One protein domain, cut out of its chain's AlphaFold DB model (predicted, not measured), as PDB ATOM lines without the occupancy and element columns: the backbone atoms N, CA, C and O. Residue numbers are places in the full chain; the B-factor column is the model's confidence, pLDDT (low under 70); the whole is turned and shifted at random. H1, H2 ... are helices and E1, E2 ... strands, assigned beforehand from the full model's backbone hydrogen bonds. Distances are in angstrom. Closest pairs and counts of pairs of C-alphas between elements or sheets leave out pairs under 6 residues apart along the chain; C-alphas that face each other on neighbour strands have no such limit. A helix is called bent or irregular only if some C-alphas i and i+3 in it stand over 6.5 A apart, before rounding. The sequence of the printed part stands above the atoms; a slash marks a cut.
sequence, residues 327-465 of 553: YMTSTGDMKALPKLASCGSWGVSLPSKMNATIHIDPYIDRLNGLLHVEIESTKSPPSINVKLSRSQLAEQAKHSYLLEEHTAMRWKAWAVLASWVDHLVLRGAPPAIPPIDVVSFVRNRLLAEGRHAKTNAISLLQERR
ATOM      1  N   TYR A 327     -50.227  52.458  45.426       59.84
ATOM      2  CA  TYR A 327     -50.846  51.441  46.270       59.84
ATOM      3  C   TYR A 327     -51.364  52.080  47.548       59.84
ATOM      4  O   TYR A 327     -50.747  52.977  48.124       59.84
ATOM      5  N   MET A 328     -52.507  51.580  48.004       65.62
ATOM      6  CA  MET A 328     -53.081  51.982  49.276       65.62
ATOM      7  C   MET A 328     -52.325  51.279  50.406       65.62
ATOM      8  O   MET A 328     -52.327  50.045  50.491       65.62
ATOM      9  N   THR A 329     -51.686  52.040  51.284       67.50
ATOM     10  CA  THR A 329     -51.026  51.527  52.487       67.50
ATOM     11  C   THR A 329     -52.055  50.915  53.447       67.50
ATOM     12  O   THR A 329     -53.273  50.967  53.242       67.50
ATOM     13  N   SER A 330     -51.588  50.301  54.532       51.56
ATOM     14  CA  SER A 330     -52.483  49.794  55.580       51.56
ATOM     15  C   SER A 330     -53.206  50.904  56.363       51.56
ATOM     16  O   SER A 330     -54.210  50.606  57.009       51.56
ATOM     17  N   THR A 331     -52.754  52.163  56.272       61.44
ATOM     18  CA  THR A 331     -53.433  53.355  56.818       61.44
ATOM     19  C   THR A 331     -54.511  53.917  55.894       61.44
ATOM     20  O   THR A 331     -55.280  54.770  56.321       61.44
ATOM     21  N   GLY A 332     -54.611  53.420  54.656       61.44
ATOM     22  CA  GLY A 332     -55.508  53.975  53.643       61.44
ATOM     23  C   GLY A 332     -54.881  55.098  52.812       61.44
ATOM     24  O   GLY A 332     -55.523  55.581  51.885       61.44
ATOM     25  N   ASP A 333     -53.632  55.481  53.095       68.06
ATOM     26  CA  ASP A 333     -52.920  56.494  52.319       68.06
ATOM     27  C   ASP A 333     -52.479  55.921  50.970       68.06
ATOM     28  O   ASP A 333     -52.009  54.786  50.880       68.06
ATOM     29  N   MET A 334     -52.585  56.716  49.911       67.19
ATOM     30  CA  MET A 334     -52.028  56.348  48.611       67.19
ATOM     31  C   MET A 334     -50.534  56.674  48.601       67.19
ATOM     32  O   MET A 334     -50.148  57.840  48.677       67.19
ATOM     33  N   LYS A 335     -49.678  55.653  48.508       70.31
ATOM     34  CA  LYS A 335     -48.238  55.837  48.295       70.31
ATOM     35  C   LYS A 335     -47.910  55.659  46.819       70.31
ATOM     36  O   LYS A 335     -48.314  54.666  46.212       70.31
ATOM     37  N   ALA A 336     -47.139  56.602  46.277       57.78
ATOM     38  CA  ALA A 336     -46.525  56.458  44.965       57.78
ATOM     39  C   ALA A 336     -45.620  55.224  44.964       57.78
ATOM     40  O   ALA A 336     -44.839  55.007  45.902       57.78
ATOM     41  N   LEU A 337     -45.755  54.398  43.930       55.72
ATOM     42  CA  LEU A 337     -44.880  53.256  43.748       55.72
ATOM     43  C   LEU A 337     -43.451  53.737  43.458       55.72
ATOM     44  O   LEU A 337     -43.246  54.829  42.920       55.72
ATOM     45  N   PRO A 338     -42.432  52.948  43.838       54.59
ATOM     46  CA  PRO A 338     -41.069  53.216  43.411       54.59
ATOM     47  C   PRO A 338     -41.036  53.333  41.884       54.59
ATOM     48  O   PRO A 338     -41.517  52.436  41.192       54.59
ATOM     49  N   LYS A 339     -40.465  54.423  41.357       50.75
ATOM     50  CA  LYS A 339     -40.281  54.611  39.912       50.75
ATOM     51  C   LYS A 339     -39.305  53.550  39.409       50.75
ATOM     52  O   LYS A 339     -38.096  53.691  39.580       50.75
ATOM     53  N   LEU A 340     -39.820  52.460  38.848       51.62
ATOM     54  CA  LEU A 340     -38.987  51.388  38.314       51.62
ATOM     55  C   LEU A 340     -38.728  51.640  36.829       51.62
ATOM     56  O   LEU A 340     -39.482  51.193  35.970       51.62
ATOM     57  N   ALA A 341     -37.628  52.325  36.525       41.97
ATOM     58  CA  ALA A 341     -36.962  52.141  35.242       41.97
ATOM     59  C   ALA A 341     -36.331  50.742  35.286       41.97
ATOM     60  O   ALA A 341     -35.299  50.559  35.919       41.97
ATOM     61  N   SER A 342     -37.017  49.738  34.737       41.75
ATOM     62  CA  SER A 342     -36.557  48.344  34.625       41.75
ATOM     63  C   SER A 342     -35.952  47.727  35.907       41.75
ATOM     64  O   SER A 342     -34.758  47.819  36.161       41.75
ATOM     65  N   CYS A 343     -36.764  46.994  36.674       41.31
ATOM     66  CA  CYS A 343     -36.287  45.975  37.623       41.31
ATOM     67  C   CYS A 343     -35.256  46.442  38.677       41.31
ATOM     68  O   CYS A 343     -34.119  45.974  38.705       41.31
ATOM     69  N   GLY A 344     -35.689  47.271  39.631       45.97
ATOM     70  CA  GLY A 344     -35.037  47.320  40.947       45.97
ATOM     71  C   GLY A 344     -35.193  45.989  41.704       45.97
ATOM     72  O   GLY A 344     -35.919  45.093  41.268       45.97
ATOM     73  N   SER A 345     -34.526  45.833  42.855       54.88
ATOM     74  CA  SER A 345     -34.683  44.631  43.683       54.88
ATOM     75  C   SER A 345     -36.146  44.473  44.106       54.88
ATOM     76  O   SER A 345     -36.648  45.263  44.903       54.88
ATOM     77  N   TRP A 346     -36.811  43.421  43.621       72.12
ATOM     78  CA  TRP A 346     -38.182  43.011  43.979       72.12
ATOM     79  C   TRP A 346     -38.274  42.416  45.394       72.12
ATOM     80  O   TRP A 346     -39.049  41.495  45.665       72.12
ATOM     81  N   GLY A 347     -37.415  42.929  46.269       82.06
ATOM     82  CA  GLY A 347     -37.295  42.595  47.666       82.06
ATOM     83  C   GLY A 347     -38.149  43.537  48.500       82.06
ATOM     84  O   GLY A 347     -38.157  44.749  48.287       82.06
ATOM     85  N   VAL A 348     -38.867  42.984  49.464       86.38
ATOM     86  CA  VAL A 348     -39.493  43.716  50.555       86.38
ATOM     87  C   VAL A 348     -38.602  43.532  51.775       86.38
ATOM     88  O   VAL A 348     -38.486  42.427  52.308       86.38
ATOM     89  N   SER A 349     -37.945  44.602  52.210       86.62
ATOM     90  CA  SER A 349     -37.118  44.585  53.419       86.62
ATOM     91  C   SER A 349     -37.988  44.370  54.649       86.62
ATOM     92  O   SER A 349     -38.948  45.103  54.869       86.62
ATOM     93  N   LEU A 350     -37.645  43.382  55.467       85.19
ATOM     94  CA  LEU A 350     -38.331  43.111  56.722       85.19
ATOM     95  C   LEU A 350     -37.749  43.969  57.849       85.19
ATOM     96  O   LEU A 350     -36.600  44.416  57.768       85.19
ATOM     97  N   PRO A 351     -38.498  44.168  58.947       84.06
ATOM     98  CA  PRO A 351     -37.948  44.779  60.147       84.06
ATOM     99  C   PRO A 351     -36.705  44.015  60.621       84.06
ATOM    100  O   PRO A 351     -36.724  42.792  60.717       84.06
ATOM    101  N   SER A 352     -35.636  44.728  60.986       81.69
ATOM    102  CA  SER A 352     -34.338  44.125  61.345       81.69
ATOM    103  C   SER A 352     -34.393  43.148  62.526       81.69
ATOM    104  O   SER A 352     -33.539  42.276  62.650       81.69
ATOM    105  N   LYS A 353     -35.403  43.279  63.395       81.69
ATOM    106  CA  LYS A 353     -35.643  42.399  64.549       81.69
ATOM    107  C   LYS A 353     -36.491  41.167  64.212       81.69
ATOM    108  O   LYS A 353     -36.708  40.324  65.078       81.69
ATOM    109  N   MET A 354     -37.025  41.083  62.997       80.94
ATOM    110  CA  MET A 354     -37.933  40.024  62.582       80.94
ATOM    111  C   MET A 354     -37.156  38.835  62.025       80.94
ATOM    112  O   MET A 354     -36.368  38.977  61.093       80.94
ATOM    113  N   ASN A 355     -37.423  37.644  62.559       80.38
ATOM    114  CA  ASN A 355     -36.835  36.421  62.031       80.38
ATOM    115  C   ASN A 355     -37.715  35.824  60.920       80.38
ATOM    116  O   ASN A 355     -38.789  35.277  61.191       80.38
ATOM    117  N   ALA A 356     -37.241  35.899  59.674       82.38
ATOM    118  CA  ALA A 356     -37.944  35.350  58.518       82.38
ATOM    119  C   ALA A 356     -38.210  33.838  58.641       82.38
ATOM    120  O   ALA A 356     -39.291  33.384  58.264       82.38
ATOM    121  N   THR A 357     -37.314  33.081  59.289       82.25
ATOM    122  CA  THR A 357     -37.461  31.621  59.429       82.25
ATOM    123  C   THR A 357     -38.638  31.199  60.296       82.25
ATOM    124  O   THR A 357     -39.090  30.062  60.223       82.25
ATOM    125  N   ILE A 358     -39.120  32.100  61.150       77.75
ATOM    126  CA  ILE A 358     -40.229  31.831  62.068       77.75
ATOM    127  C   ILE A 358     -41.541  32.339  61.474       77.75
ATOM    128  O   ILE A 358     -42.581  31.702  61.618       77.75
ATOM    129  N   HIS A 359     -41.502  33.495  60.814       80.00
ATOM    130  CA  HIS A 359     -42.712  34.214  60.427       80.00
ATOM    131  C   HIS A 359     -43.083  34.084  58.949       80.00
ATOM    132  O   HIS A 359     -44.208  34.429  58.596       80.00
ATOM    133  N   ILE A 360     -42.164  33.636  58.089       84.31
ATOM    134  CA  ILE A 360     -42.354  33.612  56.631       84.31
ATOM    135  C   ILE A 360     -42.076  32.222  56.077       84.31
ATOM    136  O   ILE A 360     -42.964  31.661  55.439       84.31
ATOM    137  N   ASP A 361     -40.904  31.644  56.359       86.50
ATOM    138  CA  ASP A 361     -40.473  30.358  55.784       86.50
ATOM    139  C   ASP A 361     -41.511  29.231  55.926       86.50
ATOM    140  O   ASP A 361     -41.777  28.560  54.929       86.50
ATOM    141  N   PRO A 362     -42.199  29.054  57.078       88.88
ATOM    142  CA  PRO A 362     -43.220  28.010  57.230       88.88
ATOM    143  C   PRO A 362     -44.442  28.177  56.313       88.88
ATOM    144  O   PRO A 362     -45.279  27.278  56.212       88.88
ATOM    145  N   TYR A 363     -44.588  29.345  55.687       89.31
ATOM    146  CA  TYR A 363     -45.751  29.732  54.903       89.31
ATOM    147  C   TYR A 363     -45.442  29.966  53.423       89.31
ATOM    148  O   TYR A 363     -46.391  30.184  52.669       89.31
ATOM    149  N   ILE A 364     -44.174  29.896  52.994       90.19
ATOM    150  CA  ILE A 364     -43.751  30.209  51.617       90.19
ATOM    151  C   ILE A 364     -44.577  29.434  50.586       90.19
ATOM    152  O   ILE A 364     -45.176  30.056  49.716       90.19
ATOM    153  N   ASP A 365     -44.733  28.116  50.733       88.56
ATOM    154  CA  ASP A 365     -45.493  27.303  49.768       88.56
ATOM    155  C   ASP A 365     -46.954  27.751  49.637       88.56
ATOM    156  O   ASP A 365     -47.531  27.794  48.548       88.56
ATOM    157  N   ARG A 366     -47.569  28.141  50.761       90.44
ATOM    158  CA  ARG A 366     -48.950  28.639  50.778       90.44
ATOM    159  C   ARG A 366     -49.048  30.014  50.137       90.44
ATOM    160  O   ARG A 366     -50.041  30.294  49.470       90.44
ATOM    161  N   LEU A 367     -48.058  30.872  50.364       90.00
ATOM    162  CA  LEU A 367     -47.996  32.202  49.772       90.00
ATOM    163  C   LEU A 367     -47.757  32.119  48.262       90.00
ATOM    164  O   LEU A 367     -48.461  32.797  47.518       90.00
ATOM    165  N   ASN A 368     -46.874  31.224  47.814       90.56
ATOM    166  CA  ASN A 368     -46.623  30.948  46.400       90.56
ATOM    167  C   ASN A 368     -47.908  30.518  45.687       90.56
ATOM    168  O   ASN A 368     -48.251  31.060  44.639       90.56
ATOM    169  N   GLY A 369     -48.671  29.603  46.296       87.19
ATOM    170  CA  GLY A 369     -49.954  29.159  45.751       87.19
ATOM    171  C   GLY A 369     -51.043  30.237  45.746       87.19
ATOM    172  O   GLY A 369     -51.864  30.261  44.836       87.19
ATOM    173  N   LEU A 370     -51.072  31.132  46.740       88.62
ATOM    174  CA  LEU A 370     -52.076  32.204  46.830       88.62
ATOM    175  C   LEU A 370     -51.794  33.385  45.900       88.62
ATOM    176  O   LEU A 370     -52.732  34.048  45.463       88.62
ATOM    177  N   LEU A 371     -50.519  33.685  45.668       88.38
ATOM    178  CA  LEU A 371     -50.080  34.848  44.901       88.38
ATOM    179  C   LEU A 371     -49.611  34.482  43.488       88.38
ATOM    180  O   LEU A 371     -49.304  35.385  42.717       88.38
ATOM    181  N   HIS A 372     -49.574  33.188  43.152       87.94
ATOM    182  CA  HIS A 372     -49.097  32.661  41.872       87.94
ATOM    183  C   HIS A 372     -47.712  33.204  41.490       87.94
ATOM    184  O   HIS A 372     -47.484  33.628  40.363       87.94
ATOM    185  N   VAL A 373     -46.784  33.210  42.444       88.75
ATOM    186  CA  VAL A 373     -45.399  33.683  42.282       88.75
ATOM    187  C   VAL A 373     -44.454  32.796  43.085       88.75
ATOM    188  O   VAL A 373     -44.891  32.016  43.928       88.75
ATOM    189  N   GLU A 374     -43.156  32.927  42.844       90.75
ATOM    190  CA  GLU A 374     -42.118  32.287  43.647       90.75
ATOM    191  C   GLU A 374     -41.584  33.281  44.683       90.75
ATOM    192  O   GLU A 374     -41.082  34.351  44.341       90.75
ATOM    193  N   ILE A 375     -41.726  32.951  45.963       90.38
ATOM    194  CA  ILE A 375     -41.283  33.784  47.079       90.38
ATOM    195  C   ILE A 375     -40.055  33.152  47.714       90.38
ATOM    196  O   ILE A 375     -40.065  31.988  48.105       90.38
ATOM    197  N   GLU A 376     -39.015  33.959  47.877       90.06
ATOM    198  CA  GLU A 376     -37.794  33.577  48.574       90.06
ATOM    199  C   GLU A 376     -37.561  34.506  49.758       90.06
ATOM    200  O   GLU A 376     -37.646  35.728  49.634       90.06
ATOM    201  N   SER A 377     -37.216  33.946  50.911       89.56
ATOM    202  CA  SER A 377     -36.764  34.727  52.055       89.56
ATOM    203  C   SER A 377     -35.237  34.767  52.105       89.56
ATOM    204  O   SER A 377     -34.534  33.801  51.810       89.56
ATOM    205  N   THR A 378     -34.697  35.912  52.500       87.12
ATOM    206  CA  THR A 378     -33.276  36.082  52.812       87.12
ATOM    207  C   THR A 378     -33.142  36.409  54.289       87.12
ATOM    208  O   THR A 378     -33.996  37.083  54.866       87.12
ATOM    209  N   LYS A 379     -32.088  35.892  54.925       82.44
ATOM    210  CA  LYS A 379     -31.894  36.009  56.379       82.44
ATOM    211  C   LYS A 379     -31.140  37.277  56.780       82.44
ATOM    212  O   LYS A 379     -31.362  37.786  57.873       82.44
ATOM    213  N   SER A 380     -30.242  37.769  55.927       80.06
ATOM    214  CA  SER A 380     -29.389  38.922  56.227       80.06
ATOM    215  C   SER A 380     -29.030  39.699  54.951       80.06
ATOM    216  O   SER A 380     -28.264  39.174  54.141       80.06
ATOM    217  N   PRO A 381     -29.532  40.937  54.776       81.69
ATOM    218  CA  PRO A 381     -30.596  41.549  55.581       81.69
ATOM    219  C   PRO A 381     -31.905  40.745  55.463       81.69
ATOM    220  O   PRO A 381     -32.124  40.110  54.430       81.69
ATOM    221  N   PRO A 382     -32.769  40.725  56.496       83.50
ATOM    222  CA  PRO A 382     -34.026  40.001  56.414       83.50
ATOM    223  C   PRO A 382     -34.904  40.655  55.340       83.50
ATOM    224  O   PRO A 382     -35.280  41.821  55.461       83.50
ATOM    225  N   SER A 383     -35.199  39.935  54.258       88.25
ATOM    226  CA  SER A 383     -36.041  40.449  53.171       88.25
ATOM    227  C   SER A 383     -36.786  39.335  52.439       88.25
ATOM    228  O   SER A 383     -36.354  38.182  52.450       88.25
ATOM    229  N   ILE A 384     -37.913  39.683  51.819       89.06
ATOM    230  CA  ILE A 384     -38.729  38.790  50.992       89.06
ATOM    231  C   ILE A 384     -38.555  39.176  49.531       89.06
ATOM    232  O   ILE A 384     -38.955  40.268  49.148       89.06
ATOM    233  N   ASN A 385     -38.032  38.285  48.703       89.56
ATOM    234  CA  ASN A 385     -37.930  38.477  47.264       89.56
ATOM    235  C   ASN A 385     -39.094  37.798  46.551       89.56
ATOM    236  O   ASN A 385     -39.380  36.628  46.792       89.56
ATOM    237  N   VAL A 386     -39.728  38.529  45.635       89.75
ATOM    238  CA  VAL A 386     -40.778  37.993  44.765       89.75
ATOM    239  C   VAL A 386     -40.199  37.763  43.374       89.75
ATOM    240  O   VAL A 386     -39.689  38.695  42.742       89.75
ATOM    241  N   LYS A 387     -40.284  36.533  42.879       88.69
ATOM    242  CA  LYS A 387     -39.833  36.085  41.559       88.69
ATOM    243  C   LYS A 387     -40.999  35.486  40.775       88.69
ATOM    244  O   LYS A 387     -42.018  35.093  41.337       88.69
ATOM    245  N   LEU A 388     -40.840  35.434  39.458       83.94
ATOM    246  CA  LEU A 388     -41.708  34.619  38.618       83.94
ATOM    247  C   LEU A 388     -41.315  33.158  38.795       83.94
ATOM    248  O   LEU A 388     -40.127  32.843  38.830       83.94
ATOM    249  N   SER A 389     -42.314  32.289  38.886       83.44
ATOM    250  CA  SER A 389     -42.071  30.850  38.914       83.44
ATOM    251  C   SER A 389     -41.436  30.379  37.603       83.44
ATOM    252  O   SER A 389     -41.619  30.982  36.543       83.44
ATOM    253  N   ARG A 390     -40.719  29.252  37.644       83.38
ATOM    254  CA  ARG A 390     -40.104  28.666  36.439       83.38
ATOM    255  C   ARG A 390     -41.109  28.392  35.319       83.38
ATOM    256  O   ARG A 390     -40.767  28.579  34.155       83.38
ATOM    257  N   SER A 391     -42.329  27.973  35.655       82.50
ATOM    258  CA  SER A 391     -43.400  27.761  34.675       82.50
ATOM    259  C   SER A 391     -43.809  29.067  33.998       82.50
ATOM    260  O   SER A 391     -43.887  29.104  32.777       82.50
ATOM    261  N   GLN A 392     -43.964  30.152  34.762       83.38
ATOM    262  CA  GLN A 392     -44.281  31.475  34.213       83.38
ATOM    263  C   GLN A 392     -43.146  32.030  33.353       83.38
ATOM    264  O   GLN A 392     -43.396  32.589  32.295       83.38
ATOM    265  N   LEU A 393     -41.887  31.838  33.761       81.75
ATOM    266  CA  LEU A 393     -40.738  32.221  32.935       81.75
ATOM    267  C   LEU A 393     -40.710  31.447  31.609       81.75
ATOM    268  O   LEU A 393     -40.416  32.026  30.565       81.75
ATOM    269  N   ALA A 394     -41.035  30.152  31.637       83.69
ATOM    270  CA  ALA A 394     -41.114  29.331  30.433       83.69
ATOM    271  C   ALA A 394     -42.292  29.727  29.525       83.69
ATOM    272  O   ALA A 394     -42.142  29.723  28.306       83.69
ATOM    273  N   GLU A 395     -43.446  30.081  30.092       82.38
ATOM    274  CA  GLU A 395     -44.603  30.594  29.344       82.38
ATOM    275  C   GLU A 395     -44.321  31.965  28.735       82.38
ATOM    276  O   GLU A 395     -44.552  32.159  27.546       82.38
ATOM    277  N   GLN A 396     -43.723  32.877  29.498       79.88
ATOM    278  CA  GLN A 396     -43.306  34.191  29.018       79.88
ATOM    279  C   GLN A 396     -42.297  34.089  27.865       79.88
ATOM    280  O   GLN A 396     -42.379  34.849  26.903       79.88
ATOM    281  N   ALA A 397     -41.357  33.139  27.931       80.38
ATOM    282  CA  ALA A 397     -40.399  32.896  26.852       80.38
ATOM    283  C   ALA A 397     -41.071  32.389  25.562       80.38
ATOM    284  O   ALA A 397     -40.563  32.636  24.471       80.38
ATOM    285  N   LYS A 398     -42.212  31.696  25.678       86.69
ATOM    286  CA  LYS A 398     -43.019  31.236  24.535       86.69
ATOM    287  C   LYS A 398     -43.962  32.320  24.015       86.69
ATOM    288  O   LYS A 398     -44.198  32.411  22.813       86.69
ATOM    289  N   HIS A 399     -44.508  33.128  24.915       80.31
ATOM    290  CA  HIS A 399     -45.577  34.076  24.647       80.31
ATOM    291  C   HIS A 399     -45.190  35.455  25.178       80.31
ATOM    292  O   HIS A 399     -45.519  35.825  26.304       80.31
ATOM    293  N   SER A 400     -44.517  36.249  24.338       74.56
ATOM    294  CA  SER A 400     -44.051  37.594  24.710       74.56
ATOM    295  C   SER A 400     -45.178  38.528  25.174       74.56
ATOM    296  O   SER A 400     -44.907  39.462  25.921       74.56
ATOM    297  N   TYR A 401     -46.429  38.287  24.763       76.50
ATOM    298  CA  TYR A 401     -47.586  39.078  25.194       76.50
ATOM    299  C   TYR A 401     -47.997  38.813  26.656       76.50
ATOM    300  O   TYR A 401     -48.656  39.651  27.257       76.50
ATOM    301  N   LEU A 402     -47.579  37.691  27.260       79.19
ATOM    302  CA  LEU A 402     -47.828  37.393  28.680       79.19
ATOM    303  C   LEU A 402     -46.852  38.117  29.620       79.19
ATOM    304  O   LEU A 402     -47.006  38.054  30.840       79.19
ATOM    305  N   LEU A 403     -45.842  38.808  29.078       77.00
ATOM    306  CA  LEU A 403     -44.869  39.568  29.863       77.00
ATOM    307  C   LEU A 403     -45.557  40.574  30.791       77.00
ATOM    308  O   LEU A 403     -45.213  40.652  31.971       77.00
ATOM    309  N   GLU A 404     -46.523  41.326  30.266       79.00
ATOM    310  CA  GLU A 404     -47.255  42.336  31.030       79.00
ATOM    311  C   GLU A 404     -48.087  41.693  32.140       79.00
ATOM    312  O   GLU A 404     -48.031  42.134  33.287       79.00
ATOM    313  N   GLU A 405     -48.775  40.589  31.840       83.06
ATOM    314  CA  GLU A 405     -49.607  39.869  32.804       83.06
ATOM    315  C   GLU A 405     -48.777  39.263  33.945       83.06
ATOM    316  O   GLU A 405     -49.075  39.475  35.125       83.06
ATOM    317  N   HIS A 406     -47.687  38.559  33.627       82.69
ATOM    318  CA  HIS A 406     -46.792  38.001  34.640       82.69
ATOM    319  C   HIS A 406     -46.129  39.100  35.476       82.69
ATOM    320  O   HIS A 406     -46.011  38.968  36.699       82.69
ATOM    321  N   THR A 407     -45.754  40.215  34.848       81.00
ATOM    322  CA  THR A 407     -45.209  41.381  35.551       81.00
ATOM    323  C   THR A 407     -46.246  41.982  36.497       81.00
ATOM    324  O   THR A 407     -45.926  42.241  37.657       81.00
ATOM    325  N   ALA A 408     -47.499  42.122  36.062       82.25
ATOM    326  CA  ALA A 408     -48.601  42.603  36.891       82.25
ATOM    327  C   ALA A 408     -48.889  41.667  38.080       82.25
ATOM    328  O   ALA A 408     -49.058  42.135  39.210       82.25
ATOM    329  N   MET A 409     -48.877  40.345  37.876       84.38
ATOM    330  CA  MET A 409     -49.028  39.367  38.964       84.38
ATOM    331  C   MET A 409     -47.906  39.487  39.998       84.38
ATOM    332  O   MET A 409     -48.166  39.559  41.204       84.38
ATOM    333  N   ARG A 410     -46.655  39.576  39.533       85.19
ATOM    334  CA  ARG A 410     -45.486  39.777  40.396       85.19
ATOM    335  C   ARG A 410     -45.590  41.068  41.203       85.19
ATOM    336  O   ARG A 410     -45.334  41.064  42.408       85.19
ATOM    337  N   TRP A 411     -45.998  42.154  40.554       84.00
ATOM    338  CA  TRP A 411     -46.239  43.449  41.188       84.00
ATOM    339  C   TRP A 411     -47.286  43.375  42.283       84.00
ATOM    340  O   TRP A 411     -47.056  43.844  43.398       84.00
ATOM    341  N   LYS A 412     -48.423  42.753  41.985       86.69
ATOM    342  CA  LYS A 412     -49.505  42.579  42.947       86.69
ATOM    343  C   LYS A 412     -49.038  41.804  44.174       86.69
ATOM    344  O   LYS A 412     -49.299  42.223  45.302       86.69
ATOM    345  N   ALA A 413     -48.299  40.717  43.971       88.75
ATOM    346  CA  ALA A 413     -47.726  39.945  45.064       88.75
ATOM    347  C   ALA A 413     -46.772  40.785  45.927       88.75
ATOM    348  O   ALA A 413     -46.896  40.794  47.155       88.75
ATOM    349  N   TRP A 414     -45.874  41.547  45.294       89.38
ATOM    350  CA  TRP A 414     -44.971  42.460  45.994       89.38
ATOM    351  C   TRP A 414     -45.736  43.512  46.807       89.38
ATOM    352  O   TRP A 414     -45.453  43.685  47.989       89.38
ATOM    353  N   ALA A 415     -46.752  44.156  46.226       85.62
ATOM    354  CA  ALA A 415     -47.526  45.205  46.891       85.62
ATOM    355  C   ALA A 415     -48.285  44.684  48.123       85.62
ATOM    356  O   ALA A 415     -48.330  45.344  49.166       85.62
ATOM    357  N   VAL A 416     -48.852  43.476  48.042       88.88
ATOM    358  CA  VAL A 416     -49.525  42.836  49.182       88.88
ATOM    359  C   VAL A 416     -48.528  42.538  50.308       88.88
ATOM    360  O   VAL A 416     -48.828  42.804  51.475       88.88
ATOM    361  N   LEU A 417     -47.342  42.023  49.978       89.12
ATOM    362  CA  LEU A 417     -46.297  41.717  50.961       89.12
ATOM    363  C   LEU A 417     -45.689  42.988  51.573       89.12
ATOM    364  O   LEU A 417     -45.489  43.040  52.784       89.12
ATOM    365  N   ALA A 418     -45.475  44.034  50.775       87.50
ATOM    366  CA  ALA A 418     -45.046  45.345  51.256       87.50
ATOM    367  C   ALA A 418     -46.070  45.946  52.230       87.50
ATOM    368  O   ALA A 418     -45.705  46.383  53.317       87.50
ATOM    369  N   SER A 419     -47.366  45.862  51.909       86.00
ATOM    370  CA  SER A 419     -48.441  46.314  52.801       86.00
ATOM    371  C   SER A 419     -48.482  45.539  54.124       86.00
ATOM    372  O   SER A 419     -48.782  46.118  55.173       86.00
ATOM    373  N   TRP A 420     -48.160  44.243  54.103       88.00
ATOM    374  CA  TRP A 420     -48.024  43.452  55.326       88.00
ATOM    375  C   TRP A 420     -46.833  43.914  56.168       88.00
ATOM    376  O   TRP A 420     -46.964  44.066  57.380       88.00
ATOM    377  N   VAL A 421     -45.689  44.192  55.544       86.00
ATOM    378  CA  VAL A 421     -44.528  44.741  56.254       86.00
ATOM    379  C   VAL A 421     -44.840  46.111  56.849       86.00
ATOM    380  O   VAL A 421     -44.573  46.326  58.030       86.00
ATOM    381  N   ASP A 422     -45.487  47.001  56.097       83.88
ATOM    382  CA  ASP A 422     -45.961  48.290  56.612       83.88
ATOM    383  C   ASP A 422     -46.893  48.094  57.811       83.88
ATOM    384  O   ASP A 422     -46.771  48.776  58.828       83.88
ATOM    385  N   HIS A 423     -47.805  47.120  57.727       79.75
ATOM    386  CA  HIS A 423     -48.690  46.761  58.828       79.75
ATOM    387  C   HIS A 423     -47.915  46.321  60.079       79.75
ATOM    388  O   HIS A 423     -48.302  46.689  61.186       79.75
ATOM    389  N   LEU A 424     -46.814  45.579  59.927       79.31
ATOM    390  CA  LEU A 424     -45.944  45.195  61.041       79.31
ATOM    391  C   LEU A 424     -45.156  46.380  61.615       79.31
ATOM    392  O   LEU A 424     -44.997  46.459  62.831       79.31
ATOM    393  N   VAL A 425     -44.680  47.301  60.774       78.44
ATOM    394  CA  VAL A 425     -43.938  48.496  61.212       78.44
ATOM    395  C   VAL A 425     -44.852  49.451  61.983       78.44
ATOM    396  O   VAL A 425     -44.505  49.898  63.077       78.44
ATOM    397  N   LEU A 426     -46.050  49.719  61.459       70.88
ATOM    398  CA  LEU A 426     -47.020  50.644  62.057       70.88
ATOM    399  C   LEU A 426     -47.561  50.166  63.406       70.88
ATOM    400  O   LEU A 426     -47.947  50.978  64.238       70.88
ATOM    401  N   ARG A 427     -47.525  48.858  63.675       67.81
ATOM    402  CA  ARG A 427     -47.875  48.275  64.981       67.81
ATOM    403  C   ARG A 427     -46.936  48.669  66.121       67.81
ATOM    404  O   ARG A 427     -47.267  48.408  67.275       67.81
ATOM    405  N   GLY A 428     -45.802  49.303  65.820       56.34
ATOM    406  CA  GLY A 428     -45.011  50.021  66.817       56.34
ATOM    407  C   GLY A 428     -45.736  51.233  67.426       56.34
ATOM    408  O   GLY A 428     -45.256  51.757  68.427       56.34
ATOM    409  N   ALA A 429     -46.881  51.660  66.867       47.97
ATOM    410  CA  ALA A 429     -47.702  52.771  67.348       47.97
ATOM    411  C   ALA A 429     -49.184  52.349  67.597       47.97
ATOM    412  O   ALA A 429     -49.733  51.557  66.827       47.97
ATOM    413  N   PRO A 430     -49.856  52.831  68.667       39.84
ATOM    414  CA  PRO A 430     -51.241  52.456  69.021       39.84
ATOM    415  C   PRO A 430     -52.312  53.013  68.054       39.84
ATOM    416  O   PRO A 430     -52.091  54.094  67.508       39.84
ATOM    417  N   PRO A 431     -53.503  52.375  67.903       48.06
ATOM    418  CA  PRO A 431     -54.036  51.227  68.652       48.06
ATOM    419  C   PRO A 431     -53.643  49.863  68.048       48.06
ATOM    420  O   PRO A 431     -53.920  49.546  66.890       48.06
ATOM    421  N   ALA A 432     -53.003  49.018  68.861       50.53
ATOM    422  CA  ALA A 432     -52.441  47.740  68.432       50.53
ATOM    423  C   ALA A 432     -53.520  46.645  68.291       50.53
ATOM    424  O   ALA A 432     -53.873  45.972  69.256       50.53
ATOM    425  N   ILE A 433     -54.023  46.415  67.074       54.81
ATOM    426  CA  ILE A 433     -54.642  45.119  66.725       54.81
ATOM    427  C   ILE A 433     -53.501  44.058  66.805       54.81
ATOM    428  O   ILE A 433     -52.340  44.399  66.588       54.81
ATOM    429  N   PRO A 434     -53.730  42.785  67.165       53.66
ATOM    430  CA  PRO A 434     -52.661  41.778  67.190       53.66
ATOM    431  C   PRO A 434     -52.029  41.580  65.797       53.66
ATOM    432  O   PRO A 434     -52.727  41.754  64.790       53.66
ATOM    433  N   PRO A 435     -50.724  41.253  65.691       59.50
ATOM    434  CA  PRO A 435     -50.107  40.945  64.405       59.50
ATOM    435  C   PRO A 435     -50.858  39.784  63.749       59.50
ATOM    436  O   PRO A 435     -51.045  38.724  64.345       59.50
ATOM    437  N   ILE A 436     -51.345  40.027  62.533       70.81
ATOM    438  CA  ILE A 436     -52.024  39.014  61.734       70.81
ATOM    439  C   ILE A 436     -50.936  38.193  61.044       70.81
ATOM    440  O   ILE A 436     -49.995  38.752  60.476       70.81
ATOM    441  N   ASP A 437     -51.078  36.871  61.099       79.75
ATOM    442  CA  ASP A 437     -50.241  35.948  60.338       79.75
ATOM    443  C   ASP A 437     -50.200  36.333  58.847       79.75
ATOM    444  O   ASP A 437     -51.217  36.751  58.281       79.75
ATOM    445  N   VAL A 438     -49.040  36.178  58.204       83.25
ATOM    446  CA  VAL A 438     -48.798  36.624  56.821       83.25
ATOM    447  C   VAL A 438     -49.833  36.056  55.850       83.25
ATOM    448  O   VAL A 438     -50.393  36.792  55.040       83.25
ATOM    449  N   VAL A 439     -50.197  34.776  55.991       86.62
ATOM    450  CA  VAL A 439     -51.182  34.120  55.116       86.62
ATOM    451  C   VAL A 439     -52.570  34.718  55.311       86.62
ATOM    452  O   VAL A 439     -53.298  34.961  54.346       86.62
ATOM    453  N   SER A 440     -52.951  34.958  56.564       87.00
ATOM    454  CA  SER A 440     -54.253  35.540  56.899       87.00
ATOM    455  C   SER A 440     -54.358  36.985  56.412       87.00
ATOM    456  O   SER A 440     -55.397  37.376  55.877       87.00
ATOM    457  N   PHE A 441     -53.278  37.761  56.533       88.12
ATOM    458  CA  PHE A 441     -53.209  39.121  56.006       88.12
ATOM    459  C   PHE A 441     -53.358  39.130  54.483       88.12
ATOM    460  O   PHE A 441     -54.227  39.828  53.960       88.12
ATOM    461  N   VAL A 442     -52.574  38.304  53.785       88.69
ATOM    462  CA  VAL A 442     -52.606  38.178  52.322       88.69
ATOM    463  C   VAL A 442     -54.005  37.795  51.842       88.69
ATOM    464  O   VAL A 442     -54.569  38.476  50.990       88.69
ATOM    465  N   ARG A 443     -54.628  36.771  52.441       89.44
ATOM    466  CA  ARG A 443     -56.001  36.361  52.096       89.44
ATOM    467  C   ARG A 443     -57.009  37.488  52.283       89.44
ATOM    468  O   ARG A 443     -57.805  37.748  51.386       89.44
ATOM    469  N   ASN A 444     -56.976  38.162  53.430       87.56
ATOM    470  CA  ASN A 444     -57.901  39.258  53.710       87.56
ATOM    471  C   ASN A 444     -57.707  40.423  52.738       87.56
ATOM    472  O   ASN A 444     -58.694  41.019  52.307       87.56
ATOM    473  N   ARG A 445     -56.459  40.723  52.365       87.00
ATOM    474  CA  ARG A 445     -56.143  41.779  51.404       87.00
ATOM    475  C   ARG A 445     -56.650  41.436  50.006       87.00
ATOM    476  O   ARG A 445     -57.337  42.262  49.418       87.00
ATOM    477  N   LEU A 446     -56.409  40.215  49.529       87.12
ATOM    478  CA  LEU A 446     -56.924  39.741  48.240       87.12
ATOM    479  C   LEU A 446     -58.460  39.765  48.196       87.12
ATOM    480  O   LEU A 446     -59.045  40.200  47.208       87.12
ATOM    481  N   LEU A 447     -59.129  39.360  49.282       88.56
ATOM    482  CA  LEU A 447     -60.589  39.444  49.387       88.56
ATOM    483  C   LEU A 447     -61.091  40.894  49.397       88.56
ATOM    484  O   LEU A 447     -62.115  41.196  48.788       88.56
ATOM    485  N   ALA A 448     -60.402  41.797  50.098       86.81
ATOM    486  CA  ALA A 448     -60.751  43.214  50.121       86.81
ATOM    487  C   ALA A 448     -60.596  43.855  48.736       86.81
ATOM    488  O   ALA A 448     -61.505  44.549  48.291       86.81
ATOM    489  N   GLU A 449     -59.501  43.561  48.040       82.69
ATOM    490  CA  GLU A 449     -59.258  44.016  46.672       82.69
ATOM    491  C   GLU A 449     -60.296  43.445  45.699       82.69
ATOM    492  O   GLU A 449     -60.858  44.189  44.906       82.69
ATOM    493  N   GLY A 450     -60.648  42.161  45.820       83.62
ATOM    494  CA  GLY A 450     -61.716  41.551  45.023       83.62
ATOM    495  C   GLY A 450     -63.082  42.209  45.254       83.62
ATOM    496  O   GLY A 450     -63.828  42.445  44.305       83.62
ATOM    497  N   ARG A 451     -63.403  42.575  46.505       87.81
ATOM    498  CA  ARG A 451     -64.613  43.359  46.812       87.81
ATOM    499  C   ARG A 451     -64.553  44.754  46.197       87.81
ATOM    500  O   ARG A 451     -65.540  45.184  45.616       87.81
ATOM    501  N   HIS A 452     -63.411  45.429  46.289       81.81
ATOM    502  CA  HIS A 452     -63.222  46.754  45.702       81.81
ATOM    503  C   HIS A 452     -63.351  46.723  44.174       81.81
ATOM    504  O   HIS A 452     -64.070  47.532  43.596       81.81
ATOM    505  N   ALA A 453     -62.721  45.749  43.517       78.06
ATOM    506  CA  ALA A 453     -62.827  45.542  42.077       78.06
ATOM    507  C   ALA A 453     -64.277  45.267  41.655       78.06
ATOM    508  O   ALA A 453     -64.753  45.847  40.682       78.06
ATOM    509  N   LYS A 454     -65.010  44.449  42.424       87.12
ATOM    510  CA  LYS A 454     -66.441  44.211  42.200       87.12
ATOM    511  C   LYS A 454     -67.251  45.506  42.300       87.12
ATOM    512  O   LYS A 454     -68.052  45.777  41.412       87.12
ATOM    513  N   THR A 455     -67.046  46.305  43.345       87.75
ATOM    514  CA  THR A 455     -67.746  47.588  43.515       87.75
ATOM    515  C   THR A 455     -67.437  48.549  42.368       87.75
ATOM    516  O   THR A 455     -68.360  49.130  41.805       87.75
ATOM    517  N   ASN A 456     -66.172  48.655  41.957       84.69
ATOM    518  CA  ASN A 456     -65.767  49.485  40.823       84.69
ATOM    519  C   ASN A 456     -66.416  49.021  39.514       84.69
ATOM    520  O   ASN A 456     -66.945  49.839  38.769       84.69
ATOM    521  N   ALA A 457     -66.431  47.713  39.248       80.81
ATOM    522  CA  ALA A 457     -67.078  47.158  38.063       80.81
ATOM    523  C   ALA A 457     -68.590  47.435  38.057       80.81
ATOM    524  O   ALA A 457     -69.141  47.811  37.025       80.81
ATOM    525  N   ILE A 458     -69.257  47.305  39.210       83.75
ATOM    526  CA  ILE A 458     -70.675  47.661  39.358       83.75
ATOM    527  C   ILE A 458     -70.883  49.153  39.087       83.75
ATOM    528  O   ILE A 458     -71.781  49.493  38.323       83.75
ATOM    529  N   SER A 459     -70.043  50.025  39.650       83.44
ATOM    530  CA  SER A 459     -70.111  51.474  39.425       83.44
ATOM    531  C   SER A 459     -69.963  51.823  37.942       83.44
ATOM    532  O   SER A 459     -70.771  52.577  37.414       83.44
ATOM    533  N   LEU A 460     -68.997  51.219  37.242       81.62
ATOM    534  CA  LEU A 460     -68.787  51.434  35.805       81.62
ATOM    535  C   LEU A 460     -69.959  50.917  34.960       81.62
ATOM    536  O   LEU A 460     -70.340  51.534  33.968       81.62
ATOM    537  N   LEU A 461     -70.561  49.786  35.336       83.19
ATOM    538  CA  LEU A 461     -71.761  49.281  34.664       83.19
ATOM    539  C   LEU A 461     -72.978  50.175  34.919       83.19
ATOM    540  O   LEU A 461     -73.782  50.375  34.011       83.19
ATOM    541  N   GLN A 462     -73.122  50.716  36.130       81.12
ATOM    542  CA  GLN A 462     -74.175  51.673  36.463       81.12
ATOM    543  C   GLN A 462     -73.989  52.989  35.714       81.12
ATOM    544  O   GLN A 462     -74.961  53.501  35.175       81.12
ATOM    545  N   GLU A 463     -72.759  53.486  35.596       77.94
ATOM    546  CA  GLU A 463     -72.428  54.660  34.789       77.94
ATOM    547  C   GLU A 463     -72.790  54.433  33.317       77.94
ATOM    548  O   GLU A 463     -73.509  55.234  32.732       77.94
ATOM    549  N   ARG A 464     -72.428  53.279  32.740       71.88
ATOM    550  CA  ARG A 464     -72.822  52.915  31.365       71.88
ATOM    551  C   ARG A 464     -74.334  52.783  31.174       71.88
ATOM    552  O   ARG A 464     -74.821  53.035  30.081       71.88
ATOM    553  N   ARG A 465     -75.080  52.390  32.211       67.19
ATOM    554  CA  ARG A 465     -76.555  52.362  32.188       67.19
ATOM    555  C   ARG A 465     -77.164  53.757  32.387       67.19
ATOM    556  O   ARG A 465     -78.205  54.048  31.807       67.19
TER     557      ARG A 465
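This is residues 327 to 465 of the 553 residues of an uncharacterized protein of Colletotrichum tofieldiae (UniProt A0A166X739). A long helix, H4, runs along one face of a small three-stranded sheet, with the shorter H2 on the same face, and H3 folds back on the first part of H4 as a helical hairpin. The longest helix, H5, with 28 residues, packs on H2 and H4 with its residues 438 to 445, and its residues 447 to 465 stick out as a free arm. The 139 printed residues hold four named strands and five named helices in the order E1 E2 H1 H2 E3 E4 H3 H4 H5, and the class is mostly helix. The sheet, E2 - E4 - E3, is all antiparallel. The whole is compact, with a radius of gyration of the C-alphas of 16.5 A and spans of 51 by 41 by 29 A.

E1, residues 334 to 336, pairs with no named strand; residues 327 to 328 pair with its residues 334 to 335, antiparallel. E2, residues 347 to 349, is an edge strand. H1, residues 356 to 359, only grazes the sheet with residues 356 to 357. H2, residues 361 to 371, is irregular, with C-alphas 362 and 365 7.8 A apart. E3, residues 374 to 379, and E4, residues 382 to 387, form a hairpin, with N 376 and O 385 2.9 A apart. N 348 of E2 and O 384 of E4 are 2.7 A apart. E2, H1, H2 and E3 form a split strand-helix-strand unit, two strands running the same way with E4 between them, with a right-handed crossover. H3, residues 390 to 398, forms a helical hairpin with H4, residues 400 to 426, at a shallow tilt of 34 degrees, only just short of steep; their closest C-alphas are those of Gln 396 and Leu 402, 5.6 A. H4 is only just irregular, with C-alphas 401 and 404 6.7 A apart. It lies over E2 and E4 at a height over the sheet of 7.8 A, and with H2 on the same face of the sheet E2 - E4 - E3 this makes two layers, the sheet as one and the helices H2 and H4 on one face of it as the other. H5, residues 438 to 465, touches H4 at a steep tilt of 60 degrees, closest at the C-alphas of Val 416 and Val 442, 6.4 A. In H3 and H5 every O i to N i+4 pair is within hydrogen-bond range; in H2 5 of 7 are, in H4 21 of 23, and H1 is too short for such a pair.

E1 begins at C-alpha 334, (-52.028, 56.348, 48.611). H2 is 15.2 A long, E3 16.7 A, E4 16.4 A and H3 12.5 A. H4 is 39.7 A long and begins at (-44.051, 37.594, 24.710). H5, 40.3 A long, ends at C-alpha 465, (-76.555, 52.362, 32.188).

The C-alphas farthest apart, of Ser 380 and Arg 465, are 54.6 A apart. The printed part has no cut, and the link from H4 to H5 is long. pLDDT is under 70 at residues 327 to 334, 336 to 345, 427 to 435 and 465.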